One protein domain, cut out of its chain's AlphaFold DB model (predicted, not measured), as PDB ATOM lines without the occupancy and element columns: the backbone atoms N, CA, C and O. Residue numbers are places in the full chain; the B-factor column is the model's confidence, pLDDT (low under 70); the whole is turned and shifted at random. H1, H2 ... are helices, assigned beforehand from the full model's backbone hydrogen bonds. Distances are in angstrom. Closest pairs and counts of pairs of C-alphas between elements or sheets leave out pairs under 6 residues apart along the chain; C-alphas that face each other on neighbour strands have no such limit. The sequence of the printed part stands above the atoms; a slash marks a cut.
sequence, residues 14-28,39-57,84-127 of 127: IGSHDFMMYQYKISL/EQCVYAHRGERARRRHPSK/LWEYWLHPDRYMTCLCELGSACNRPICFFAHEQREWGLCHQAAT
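This is residues 14 to 28, 39 to 57 and 84 to 127 of the 127 residues of an uncharacterized protein of Scenedesmus sp. NREL 46B-D3 (UniProt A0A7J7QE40). This domain has little regular structure: two short helices, H1 and H2, sit between looping stretches, with residues 39 to 57 at one end and residues 89 to 127 winding away to the other. The printed part has 78 residues with two named helices, H1 then H2, and no named strand; the class is all helix, though named elements hold only 11 residues. It is compact, with a radius of gyration of the C-alphas of 12.6 A and spans of 36 by 33 by 20 A.

H1, residues 17 to 22, is the longest helix by residues. H2, residues 84 to 88, is apart from H1, with no C-alpha of the one within 8 A of the other. In H1 and H2 every O i to N i+4 pair is within hydrogen-bond range.

H1 runs 8.5 A from C-alpha 17 at (26.107, -31.270, -18.969) to C-alpha 22. H2 runs 5.9 A from C-alpha 84 to C-alpha 88 at (37.477, -29.400, -15.136).

The C-alphas farthest apart, of Gly 47 and Thr 127, are 37.7 A apart. Residues 29 to 38 and 58 to 83 are not printed; the C-alpha gaps are 13.2 A and 15.5 A. Residues 120 to 127 have pLDDT under 70.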
ATOM      1  N   ILE A  14      23.603 -30.990 -27.652       84.12
ATOM      2  CA  ILE A  14      24.764 -30.083 -27.683       84.12
ATOM      3  C   ILE A  14      24.583 -29.001 -26.608       84.12
ATOM      4  O   ILE A  14      23.541 -28.349 -26.544       84.12
ATOM      5  N   GLY A  15      25.595 -28.850 -25.751       82.81
ATOM      6  CA  GLY A  15      25.596 -27.904 -24.634       82.81
ATOM      7  C   GLY A  15      24.966 -28.420 -23.334       82.81
ATOM      8  O   GLY A  15      25.016 -27.705 -22.339       82.81
ATOM      9  N   SER A  16      24.410 -29.637 -23.291       90.69
ATOM     10  CA  SER A  16      24.003 -30.259 -22.021       90.69
ATOM     11  C   SER A  16      25.214 -30.641 -21.164       90.69
ATOM     12  O   SER A  16      26.310 -30.836 -21.693       90.69
ATOM     13  N   HIS A  17      25.025 -30.820 -19.853       91.19
ATOM     14  CA  HIS A  17      26.107 -31.270 -18.969       91.19
ATOM     15  C   HIS A  17      26.720 -32.599 -19.438       91.19
ATOM     16  O   HIS A  17      27.940 -32.695 -19.553       91.19
ATOM     17  N   ASP A  18      25.898 -33.582 -19.821       92.31
ATOM     18  CA  ASP A  18      26.382 -34.858 -20.366       92.31
ATOM     19  C   ASP A  18      27.200 -34.671 -21.645       92.31
ATOM     20  O   ASP A  18      28.246 -35.295 -21.832       92.31
ATOM     21  N   PHE A  19      26.758 -33.782 -22.534       94.75
ATOM     22  CA  PHE A  19      27.513 -33.457 -23.734       94.75
ATOM     23  C   PHE A  19      28.868 -32.825 -23.390       94.75
ATOM     24  O   PHE A  19      29.897 -33.232 -23.935       94.75
ATOM     25  N   MET A  20      28.887 -31.867 -22.462       95.06
ATOM     26  CA  MET A  20      30.113 -31.198 -22.024       95.06
ATOM     27  C   MET A  20      31.096 -32.177 -21.375       95.06
ATOM     28  O   MET A  20      32.294 -32.129 -21.668       95.06
ATOM     29  N   MET A  21      30.614 -33.110 -20.554       95.06
ATOM     30  CA  MET A  21      31.463 -34.089 -19.873       95.06
ATOM     31  C   MET A  21      31.984 -35.177 -20.816       95.06
ATOM     32  O   MET A  21      33.188 -35.450 -20.813       95.06
ATOM     33  N   TYR A  22      31.117 -35.758 -21.652       96.25
ATOM     34  CA  TYR A  22      31.401 -37.009 -22.367       96.25
ATOM     35  C   TYR A  22      31.625 -36.869 -23.877       96.25
ATOM     36  O   TYR A  22      32.063 -37.831 -24.509       96.25
ATOM     37  N   GLN A  23      31.365 -35.702 -24.480       96.25
ATOM     38  CA  GLN A  23      31.476 -35.526 -25.938       96.25
ATOM     39  C   GLN A  23      32.320 -34.312 -26.359       96.25
ATOM     40  O   GLN A  23      33.082 -34.403 -27.328       96.25
ATOM     41  N   TYR A  24      32.223 -33.188 -25.641       96.62
ATOM     42  CA  TYR A  24      32.876 -31.934 -26.019       96.62
ATOM     43  C   TYR A  24      34.403 -32.080 -26.133       96.62
ATOM     44  O   TYR A  24      35.089 -32.417 -25.161       96.62
ATOM     45  N   LYS A  25      34.919 -31.797 -27.337       96.88
ATOM     46  CA  LYS A  25      36.335 -31.842 -27.733       96.88
ATOM     47  C   LYS A  25      37.020 -33.195 -27.485       96.88
ATOM     48  O   LYS A  25      38.233 -33.239 -27.287       96.88
ATOM     49  N   ILE A  26      36.265 -34.297 -27.523       96.50
ATOM     50  CA  ILE A  26      36.814 -35.662 -27.432       96.50
ATOM     51  C   ILE A  26      37.103 -36.231 -28.824       96.50
ATOM     52  O   ILE A  26      38.239 -36.583 -29.141       96.50
ATOM     53  N   SER A  27      36.086 -36.283 -29.683       95.69
ATOM     54  CA  SER A  27      36.234 -36.788 -31.052       95.69
ATOM     55  C   SER A  27      36.858 -35.735 -31.963       95.69
ATOM     56  O   SER A  27      36.555 -34.548 -31.841       95.69
ATOM     57  N   LEU A  28      37.708 -36.163 -32.901       95.12
ATOM     58  CA  LEU A  28      38.291 -35.272 -33.908       95.12
ATOM     59  C   LEU A  28      37.213 -34.677 -34.823       95.12
ATOM     60  O   LEU A  28      36.211 -35.328 -35.123       95.12
ATOM     61  N   GLU A  39      37.233 -22.631 -33.226       86.06
ATOM     62  CA  GLU A  39      37.147 -22.285 -31.799       86.06
ATOM     63  C   GLU A  39      35.766 -22.631 -31.221       86.06
ATOM     64  O   GLU A  39      35.674 -23.189 -30.126       86.06
ATOM     65  N   GLN A  40      34.698 -22.399 -31.993       89.06
ATOM     66  CA  GLN A  40      33.326 -22.771 -31.628       89.06
ATOM     67  C   GLN A  40      32.992 -24.241 -31.936       89.06
ATOM     68  O   GLN A  40      31.993 -24.776 -31.449       89.06
ATOM     69  N   CYS A  41      33.808 -24.921 -32.746       93.38
ATOM     70  CA  CYS A  41      33.574 -26.309 -33.124       93.38
ATOM     71  C   CYS A  41      33.583 -27.213 -31.889       93.38
ATOM     72  O   CYS A  41      34.544 -27.238 -31.139       93.38
ATOM     73  N   VAL A  42      32.553 -28.022 -31.678       95.12
ATOM     74  CA  VAL A  42      32.489 -28.909 -30.501       95.12
ATOM     75  C   VAL A  42      33.424 -30.121 -30.578       95.12
ATOM     76  O   VAL A  42      33.565 -30.853 -29.600       95.12
ATOM     77  N   TYR A  43      34.052 -30.349 -31.729       96.19
ATOM     78  CA  TYR A  43      34.997 -31.436 -31.961       96.19
ATOM     79  C   TYR A  43      36.441 -30.949 -31.816       96.19
ATOM     80  O   TYR A  43      36.741 -29.773 -32.015       96.19
ATOM     81  N   ALA A  44      37.346 -31.862 -31.473       95.81
ATOM     82  CA  ALA A  44      38.754 -31.550 -31.285       95.81
ATOM     83  C   ALA A  44      39.474 -31.297 -32.613       95.81
ATOM     84  O   ALA A  44      39.332 -32.063 -33.574       95.81
ATOM     85  N   HIS A  45      40.340 -30.289 -32.621       94.31
ATOM     86  CA  HIS A  45      41.306 -30.059 -33.691       94.31
ATOM     87  C   HIS A  45      42.729 -30.452 -33.268       94.31
ATOM     88  O   HIS A  45      43.085 -30.469 -32.088       94.31
ATOM     89  N   ARG A  46      43.582 -30.799 -34.243       90.56
ATOM     90  CA  ARG A  46      44.995 -31.123 -33.976       90.56
ATOM     91  C   ARG A  46      45.716 -29.898 -33.406       90.56
ATOM     92  O   ARG A  46      45.629 -28.821 -33.977       90.56
ATOM     93  N   GLY A  47      46.434 -30.087 -32.299       87.38
ATOM     94  CA  GLY A  47      47.157 -29.013 -31.606       87.38
ATOM     95  C   GLY A  47      46.278 -28.111 -30.732       87.38
ATOM     96  O   GLY A  47      46.800 -27.229 -30.052       87.38
ATOM     97  N   GLU A  48      44.961 -28.330 -30.700       91.25
ATOM     98  CA  GLU A  48      44.059 -27.534 -29.881       91.25
ATOM     99  C   GLU A  48      44.223 -27.846 -28.386       91.25
ATOM    100  O   GLU A  48      44.198 -29.001 -27.959       91.25
ATOM    101  N   ARG A  49      44.308 -26.793 -27.564       91.38
ATOM    102  CA  ARG A  49      44.464 -26.905 -26.103       91.38
ATOM    103  C   ARG A  49      43.266 -27.553 -25.403       91.38
ATOM    104  O   ARG A  49      43.433 -28.082 -24.308       91.38
ATOM    105  N   ALA A  50      42.087 -27.468 -26.014       94.12
ATOM    106  CA  ALA A  50      40.838 -28.022 -25.512       94.12
ATOM    107  C   ALA A  50      40.587 -29.478 -25.920       94.12
ATOM    108  O   ALA A  50      39.602 -30.044 -25.460       94.12
ATOM    109  N   ARG A  51      41.458 -30.111 -26.730       95.12
ATOM    110  CA  ARG A  51      41.364 -31.555 -27.010       95.12
ATOM    111  C   ARG A  51      41.380 -32.340 -25.697       95.12
ATOM    112  O   ARG A  51      42.225 -32.104 -24.828       95.12
ATOM    113  N   ARG A  52      40.498 -33.328 -25.600       96.88
ATOM    114  CA  ARG A  52      40.351 -34.211 -24.443       96.88
ATOM    115  C   ARG A  52      40.325 -35.669 -24.864       96.88
ATOM    116  O   ARG A  52      39.886 -36.012 -25.960       96.88
ATOM    117  N   ARG A  53      40.751 -36.540 -23.959       97.06
ATOM    118  CA  ARG A  53      40.424 -37.967 -24.005       97.06
ATOM    119  C   ARG A  53      39.060 -38.196 -23.347       97.06
ATOM    120  O   ARG A  53      38.602 -37.368 -22.554       97.06
ATOM    121  N   HIS A  54      38.422 -39.323 -23.656       97.38
ATOM    122  CA  HIS A  54      37.184 -39.714 -22.979       97.38
ATOM    123  C   HIS A  54      37.439 -39.861 -21.463       97.38
ATOM    124  O   HIS A  54      38.447 -40.478 -21.103       97.38
ATOM    125  N   PRO A  55      36.575 -39.328 -20.575       97.06
ATOM    126  CA  PRO A  55      36.834 -39.296 -19.131       97.06
ATOM    127  C   PRO A  55      37.032 -40.684 -18.504       97.06
ATOM    128  O   PRO A  55      37.801 -40.811 -17.568       97.06
ATOM    129  N   SER A  56      36.479 -41.761 -19.079       96.56
ATOM    130  CA  SER A  56      36.731 -43.135 -18.593       96.56
ATOM    131  C   SER A  56      38.190 -43.616 -18.698       96.56
ATOM    132  O   SER A  56      38.510 -44.706 -18.230       96.56
ATOM    133  N   LYS A  57      39.078 -42.849 -19.342       97.38
ATOM    134  CA  LYS A  57      40.497 -43.196 -19.524       97.38
ATOM    135  C   LYS A  57      41.409 -42.654 -18.423       97.38
ATOM    136  O   LYS A  57      42.569 -43.053 -18.362       97.38
ATOM    137  N   LEU A  84      43.646 -28.489 -18.472       96.12
ATOM    138  CA  LEU A  84      42.553 -27.929 -17.681       96.12
ATOM    139  C   LEU A  84      41.179 -28.415 -18.152       96.12
ATOM    140  O   LEU A  84      40.282 -28.539 -17.333       96.12
ATOM    141  N   TRP A  85      41.023 -28.709 -19.442       97.31
ATOM    142  CA  TRP A  85      39.760 -29.168 -20.012       97.31
ATOM    143  C   TRP A  85      39.444 -30.601 -19.594       97.31
ATOM    144  O   TRP A  85      38.325 -30.886 -19.189       97.31
ATOM    145  N   GLU A  86      40.429 -31.496 -19.615       97.81
ATOM    146  CA  GLU A  86      40.294 -32.836 -19.041       97.81
ATOM    147  C   GLU A  86      40.011 -32.778 -17.543       97.81
ATOM    148  O   GLU A  86      39.174 -33.527 -17.065       97.81
ATOM    149  N   TYR A  87      40.674 -31.880 -16.808       97.25
ATOM    150  CA  TYR A  87      40.485 -31.763 -15.363       97.25
ATOM    151  C   TYR A  87      39.101 -31.229 -14.987       97.25
ATOM    152  O   TYR A  87      38.413 -31.841 -14.178       97.25
ATOM    153  N   TRP A  88      38.679 -30.109 -15.571       96.69
ATOM    154  CA  TRP A  88      37.477 -29.400 -15.136       96.69
ATOM    155  C   TRP A  88      36.180 -29.864 -15.803       96.69
ATOM    156  O   TRP A  88      35.115 -29.648 -15.237       96.69
ATOM    157  N   LEU A  89      36.246 -30.508 -16.972       95.88
ATOM    158  CA  LEU A  89      35.081 -31.164 -17.583       95.88
ATOM    159  C   LEU A  89      35.001 -32.662 -17.237       95.88
ATOM    160  O   LEU A  89      34.183 -33.379 -17.813       95.88
ATOM    161  N   HIS A  90      35.856 -33.166 -16.342       96.75
ATOM    162  CA  HIS A  90      35.686 -34.512 -15.797       96.75
ATOM    163  C   HIS A  90      34.403 -34.571 -14.951       96.75
ATOM    164  O   HIS A  90      34.174 -33.627 -14.192       96.75
ATOM    165  N   PRO A  91      33.615 -35.662 -15.005       95.38
ATOM    166  CA  PRO A  91      32.419 -35.828 -14.174       95.38
ATOM    167  C   PRO A  91      32.640 -35.483 -12.691       95.38
ATOM    168  O   PRO A  91      31.984 -34.604 -12.149       95.38
ATOM    169  N   ASP A  92      33.683 -36.027 -12.065       94.31
ATOM    170  CA  ASP A  92      34.011 -35.743 -10.654       94.31
ATOM    171  C   ASP A  92      34.383 -34.279 -10.315       94.31
ATOM    172  O   ASP A  92      34.668 -33.972  -9.156       94.31
ATOM    173  N   ARG A  93      34.467 -33.372 -11.298       94.69
ATOM    174  CA  ARG A  93      34.901 -31.968 -11.116       94.69
ATOM    175  C   ARG A  93      33.974 -30.944 -11.754       94.69
ATOM    176  O   ARG A  93      33.984 -29.780 -11.355       94.69
ATOM    177  N   TYR A  94      33.226 -31.338 -12.776       94.75
ATOM    178  CA  TYR A  94      32.401 -30.412 -13.528       94.75
ATOM    179  C   TYR A  94      31.245 -29.918 -12.658       94.75
ATOM    180  O   TYR A  94      30.477 -30.710 -12.114       94.75
ATOM    181  N   MET A  95      31.153 -28.596 -12.495       92.62
ATOM    182  CA  MET A  95      30.148 -27.933 -11.658       92.62
ATOM    183  C   MET A  95      30.120 -28.391 -10.187       92.62
ATOM    184  O   MET A  95      29.125 -28.218  -9.485       92.62
ATOM    185  N   THR A  96      31.234 -28.916  -9.670       91.19
ATOM    186  CA  THR A  96      31.367 -29.258  -8.241       91.19
ATOM    187  C   THR A  96      31.826 -28.078  -7.383       91.19
ATOM    188  O   THR A  96      31.915 -28.201  -6.165       91.19
ATOM    189  N   CYS A  97      32.120 -26.930  -7.994       92.00
ATOM    190  CA  CYS A  97      32.433 -25.677  -7.310       92.00
ATOM    191  C   CYS A  97      31.607 -24.542  -7.921       92.00
ATOM    192  O   CYS A  97      31.294 -24.576  -9.116       92.00
ATOM    193  N   LEU A  98      31.292 -23.532  -7.110       93.69
ATOM    194  CA  LEU A  98      30.659 -22.304  -7.578       93.69
ATOM    195  C   LEU A  98      31.667 -21.429  -8.330       93.69
ATOM    196  O   LEU A  98      32.848 -21.363  -7.986       93.69
ATOM    197  N   CYS A  99      31.192 -20.752  -9.366       96.31
ATOM    198  CA  CYS A  99      31.939 -19.734 -10.077       96.31
ATOM    199  C   CYS A  99      32.023 -18.480  -9.213       96.31
ATOM    200  O   CYS A  99      31.002 -17.970  -8.762       96.31
ATOM    201  N   GLU A 100      33.223 -17.927  -9.064       95.38
ATOM    202  CA  GLU A 100      33.457 -16.690  -8.306       95.38
ATOM    203  C   GLU A 100      32.689 -15.484  -8.869       95.38
ATOM    204  O   GLU A 100      32.374 -14.552  -8.136       95.38
ATOM    205  N   LEU A 101      32.370 -15.506 -10.168       96.06
ATOM    206  CA  LEU A 101      31.593 -14.460 -10.834       96.06
ATOM    207  C   LEU A 101      30.080 -14.742 -10.834       96.06
ATOM    208  O   LEU A 101      29.310 -13.866 -11.223       96.06
ATOM    209  N   GLY A 102      29.645 -15.943 -10.429       93.38
ATOM    210  CA  GLY A 102      28.237 -16.353 -10.428       93.38
ATOM    211  C   GLY A 102      27.511 -16.007 -11.732       93.38
ATOM    212  O   GLY A 102      28.046 -16.191 -12.827       93.38
ATOM    213  N   SER A 103      26.315 -15.429 -11.615       93.69
ATOM    214  CA  SER A 103      25.489 -14.986 -12.750       93.69
ATOM    215  C   SER A 103      26.116 -13.877 -13.610       93.69
ATOM    216  O   SER A 103      25.635 -13.635 -14.713       93.69
ATOM    217  N   ALA A 104      27.173 -13.201 -13.143       96.00
ATOM    218  CA  ALA A 104      27.902 -12.202 -13.928       96.00
ATOM    219  C   ALA A 104      29.003 -12.817 -14.817       96.00
ATOM    220  O   ALA A 104      29.653 -12.103 -15.585       96.00
ATOM    221  N   CYS A 105      29.242 -14.131 -14.729       96.44
ATOM    222  CA  CYS A 105      30.214 -14.818 -15.570       96.44
ATOM    223  C   CYS A 105      29.787 -14.795 -17.045       96.44
ATOM    224  O   CYS A 105      28.737 -15.313 -17.417       96.44
ATOM    225  N   ASN A 106      30.647 -14.250 -17.903       95.44
ATOM    226  CA  ASN A 106      30.425 -14.147 -19.347       95.44
ATOM    227  C   ASN A 106      31.342 -15.075 -20.163       95.44
ATOM    228  O   ASN A 106      31.486 -14.903 -21.375       95.44
ATOM    229  N   ARG A 107      32.003 -16.044 -19.511       93.12
ATOM    230  CA  ARG A 107      32.865 -16.999 -20.212       93.12
ATOM    231  C   ARG A 107      32.000 -17.851 -21.145       93.12
ATOM    232  O   ARG A 107      31.039 -18.441 -20.660       93.12
ATOM    233  N   PRO A 108      32.370 -18.004 -22.433       88.88
ATOM    234  CA  PRO A 108      31.609 -18.837 -23.369       88.88
ATOM    235  C   PRO A 108      31.436 -20.275 -22.877       88.88
ATOM    236  O   PRO A 108      30.421 -20.914 -23.129       88.88
ATOM    237  N   ILE A 109      32.441 -20.774 -22.154       91.56
ATOM    238  CA  ILE A 109      32.388 -22.041 -21.437       91.56
ATOM    239  C   ILE A 109      32.901 -21.795 -20.023       91.56
ATOM    240  O   ILE A 109      34.058 -21.412 -19.825       91.56
ATOM    241  N   CYS A 110      32.039 -22.032 -19.037       93.62
ATOM    242  CA  CYS A 110      32.407 -22.068 -17.630       93.62
ATOM    243  C   CYS A 110      32.351 -23.513 -17.124       93.62
ATOM    244  O   CYS A 110      31.452 -24.275 -17.473       93.62
ATOM    245  N   PHE A 111      33.333 -23.899 -16.313       94.25
ATOM    246  CA  PHE A 111      33.397 -25.240 -15.726       94.25
ATOM    247  C   PHE A 111      32.737 -25.335 -14.346       94.25
ATOM    248  O   PHE A 111      32.635 -26.418 -13.774       94.25
ATOM    249  N   PHE A 112      32.333 -24.189 -13.807       94.56
ATOM    250  CA  PHE A 112      31.823 -24.016 -12.458       94.56
ATOM    251  C   PHE A 112      30.337 -23.663 -12.509       94.56
ATOM    252  O   PHE A 112      29.874 -23.098 -13.498       94.56
ATOM    253  N   ALA A 113      29.615 -23.970 -11.439       93.50
ATOM    254  CA  ALA A 113      28.203 -23.630 -11.299       93.50
ATOM    255  C   ALA A 113      28.030 -22.118 -11.069       93.50
ATOM    256  O   ALA A 113      28.725 -21.542 -10.232       93.50
ATOM    257  N   HIS A 114      27.130 -21.452 -11.788       93.50
ATOM    258  CA  HIS A 114      26.827 -20.029 -11.590       93.50
ATOM    259  C   HIS A 114      25.796 -19.795 -10.482       93.50
ATOM    260  O   HIS A 114      25.706 -18.685  -9.957       93.50
ATOM    261  N   GLU A 115      25.066 -20.838 -10.090       90.69
ATOM    262  CA  GLU A 115      24.112 -20.818  -8.986       90.69
ATOM    263  C   GLU A 115      24.033 -22.168  -8.260       90.69
ATOM    264  O   GLU A 115      24.453 -23.207  -8.769       90.69
ATOM    265  N   GLN A 116      23.444 -22.172  -7.061       86.06
ATOM    266  CA  GLN A 116      23.345 -23.366  -6.214       86.06
ATOM    267  C   GLN A 116      22.568 -24.518  -6.869       86.06
ATOM    268  O   GLN A 116      22.847 -25.679  -6.590       86.06
ATOM    269  N   ARG A 117      21.610 -24.212  -7.753       84.31
ATOM    270  CA  ARG A 117      20.857 -25.217  -8.520       84.31
ATOM    271  C   ARG A 117      21.761 -26.041  -9.437       84.31
ATOM    272  O   ARG A 117      21.480 -27.212  -9.667       84.31
ATOM    273  N   GLU A 118      22.797 -25.419  -9.984       81.25
ATOM    274  CA  GLU A 118      23.748 -26.065 -10.890       81.25
ATOM    275  C   GLU A 118      24.853 -26.808 -10.122       81.25
ATOM    276  O   GLU A 118      25.501 -27.709 -10.656       81.25
ATOM    277  N   TRP A 119      25.076 -26.433  -8.860       81.69
ATOM    278  CA  TRP A 119      26.144 -26.974  -8.033       81.69
ATOM    279  C   TRP A 119      25.865 -28.415  -7.602       81.69
ATOM    280  O   TRP A 119      24.821 -28.734  -7.036       81.69
ATOM    281  N   GLY A 120      26.830 -29.303  -7.847       68.12
ATOM    282  CA  GLY A 120      26.749 -30.697  -7.404       68.12
ATOM    283  C   GLY A 120      25.823 -31.588  -8.239       68.12
ATOM    284  O   GLY A 120      25.637 -32.749  -7.876       68.12
ATOM    285  N   LEU A 121      25.309 -31.108  -9.381       65.19
ATOM    286  CA  LEU A 121      24.482 -31.910 -10.296       65.19
ATOM    287  C   LEU A 121      25.175 -33.203 -10.761       65.19
ATOM    288  O   LEU A 121      24.504 -34.196 -11.022       65.19
ATOM    289  N   CYS A 122      26.512 -33.238 -10.802       55.88
ATOM    290  CA  CYS A 122      27.244 -34.446 -11.186       55.88
ATOM    291  C   CYS A 122      27.371 -35.502 -10.064       55.88
ATOM    292  O   CYS A 122      27.626 -36.666 -10.360       55.88
ATOM    293  N   HIS A 123      27.176 -35.144  -8.787       50.62
ATOM    294  CA  HIS A 123      27.231 -36.112  -7.675       50.62
ATOM    295  C   HIS A 123      25.922 -36.894  -7.485       50.62
ATOM    296  O   HIS A 123      25.913 -37.908  -6.798       50.62
ATOM    297  N   GLN A 124      24.822 -36.455  -8.100       48.53
ATOM    298  CA  GLN A 124      23.502 -37.080  -7.927       48.53
ATOM    299  C   GLN A 124      23.216 -38.209  -8.934       48.53
ATOM    300  O   GLN A 124      22.135 -38.783  -8.912       48.53
ATOM    301  N   ALA A 125      24.173 -38.552  -9.804       41.31
ATOM    302  CA  ALA A 125      24.034 -39.622 -10.800       41.31
ATOM    303  C   ALA A 125      24.753 -40.935 -10.416       41.31
ATOM    304  O   ALA A 125      24.872 -41.829 -11.251       41.31
ATOM    305  N   ALA A 126      25.246 -41.057  -9.178       40.72
ATOM    306  CA  ALA A 126      25.986 -42.227  -8.690       40.72
ATOM    307  C   ALA A 126      25.425 -42.799  -7.370       40.72
ATOM    308  O   ALA A 126      26.191 -43.219  -6.500       40.72
ATOM    309  N   THR A 127      24.099 -42.826  -7.230       35.38
ATOM    310  CA  THR A 127      23.387 -43.624  -6.214       35.38
ATOM    311  C   THR A 127      22.288 -44.436  -6.862       35.38
ATOM    312  O   THR A 127      21.481 -43.803  -7.582       35.38
TER     313      THR A 127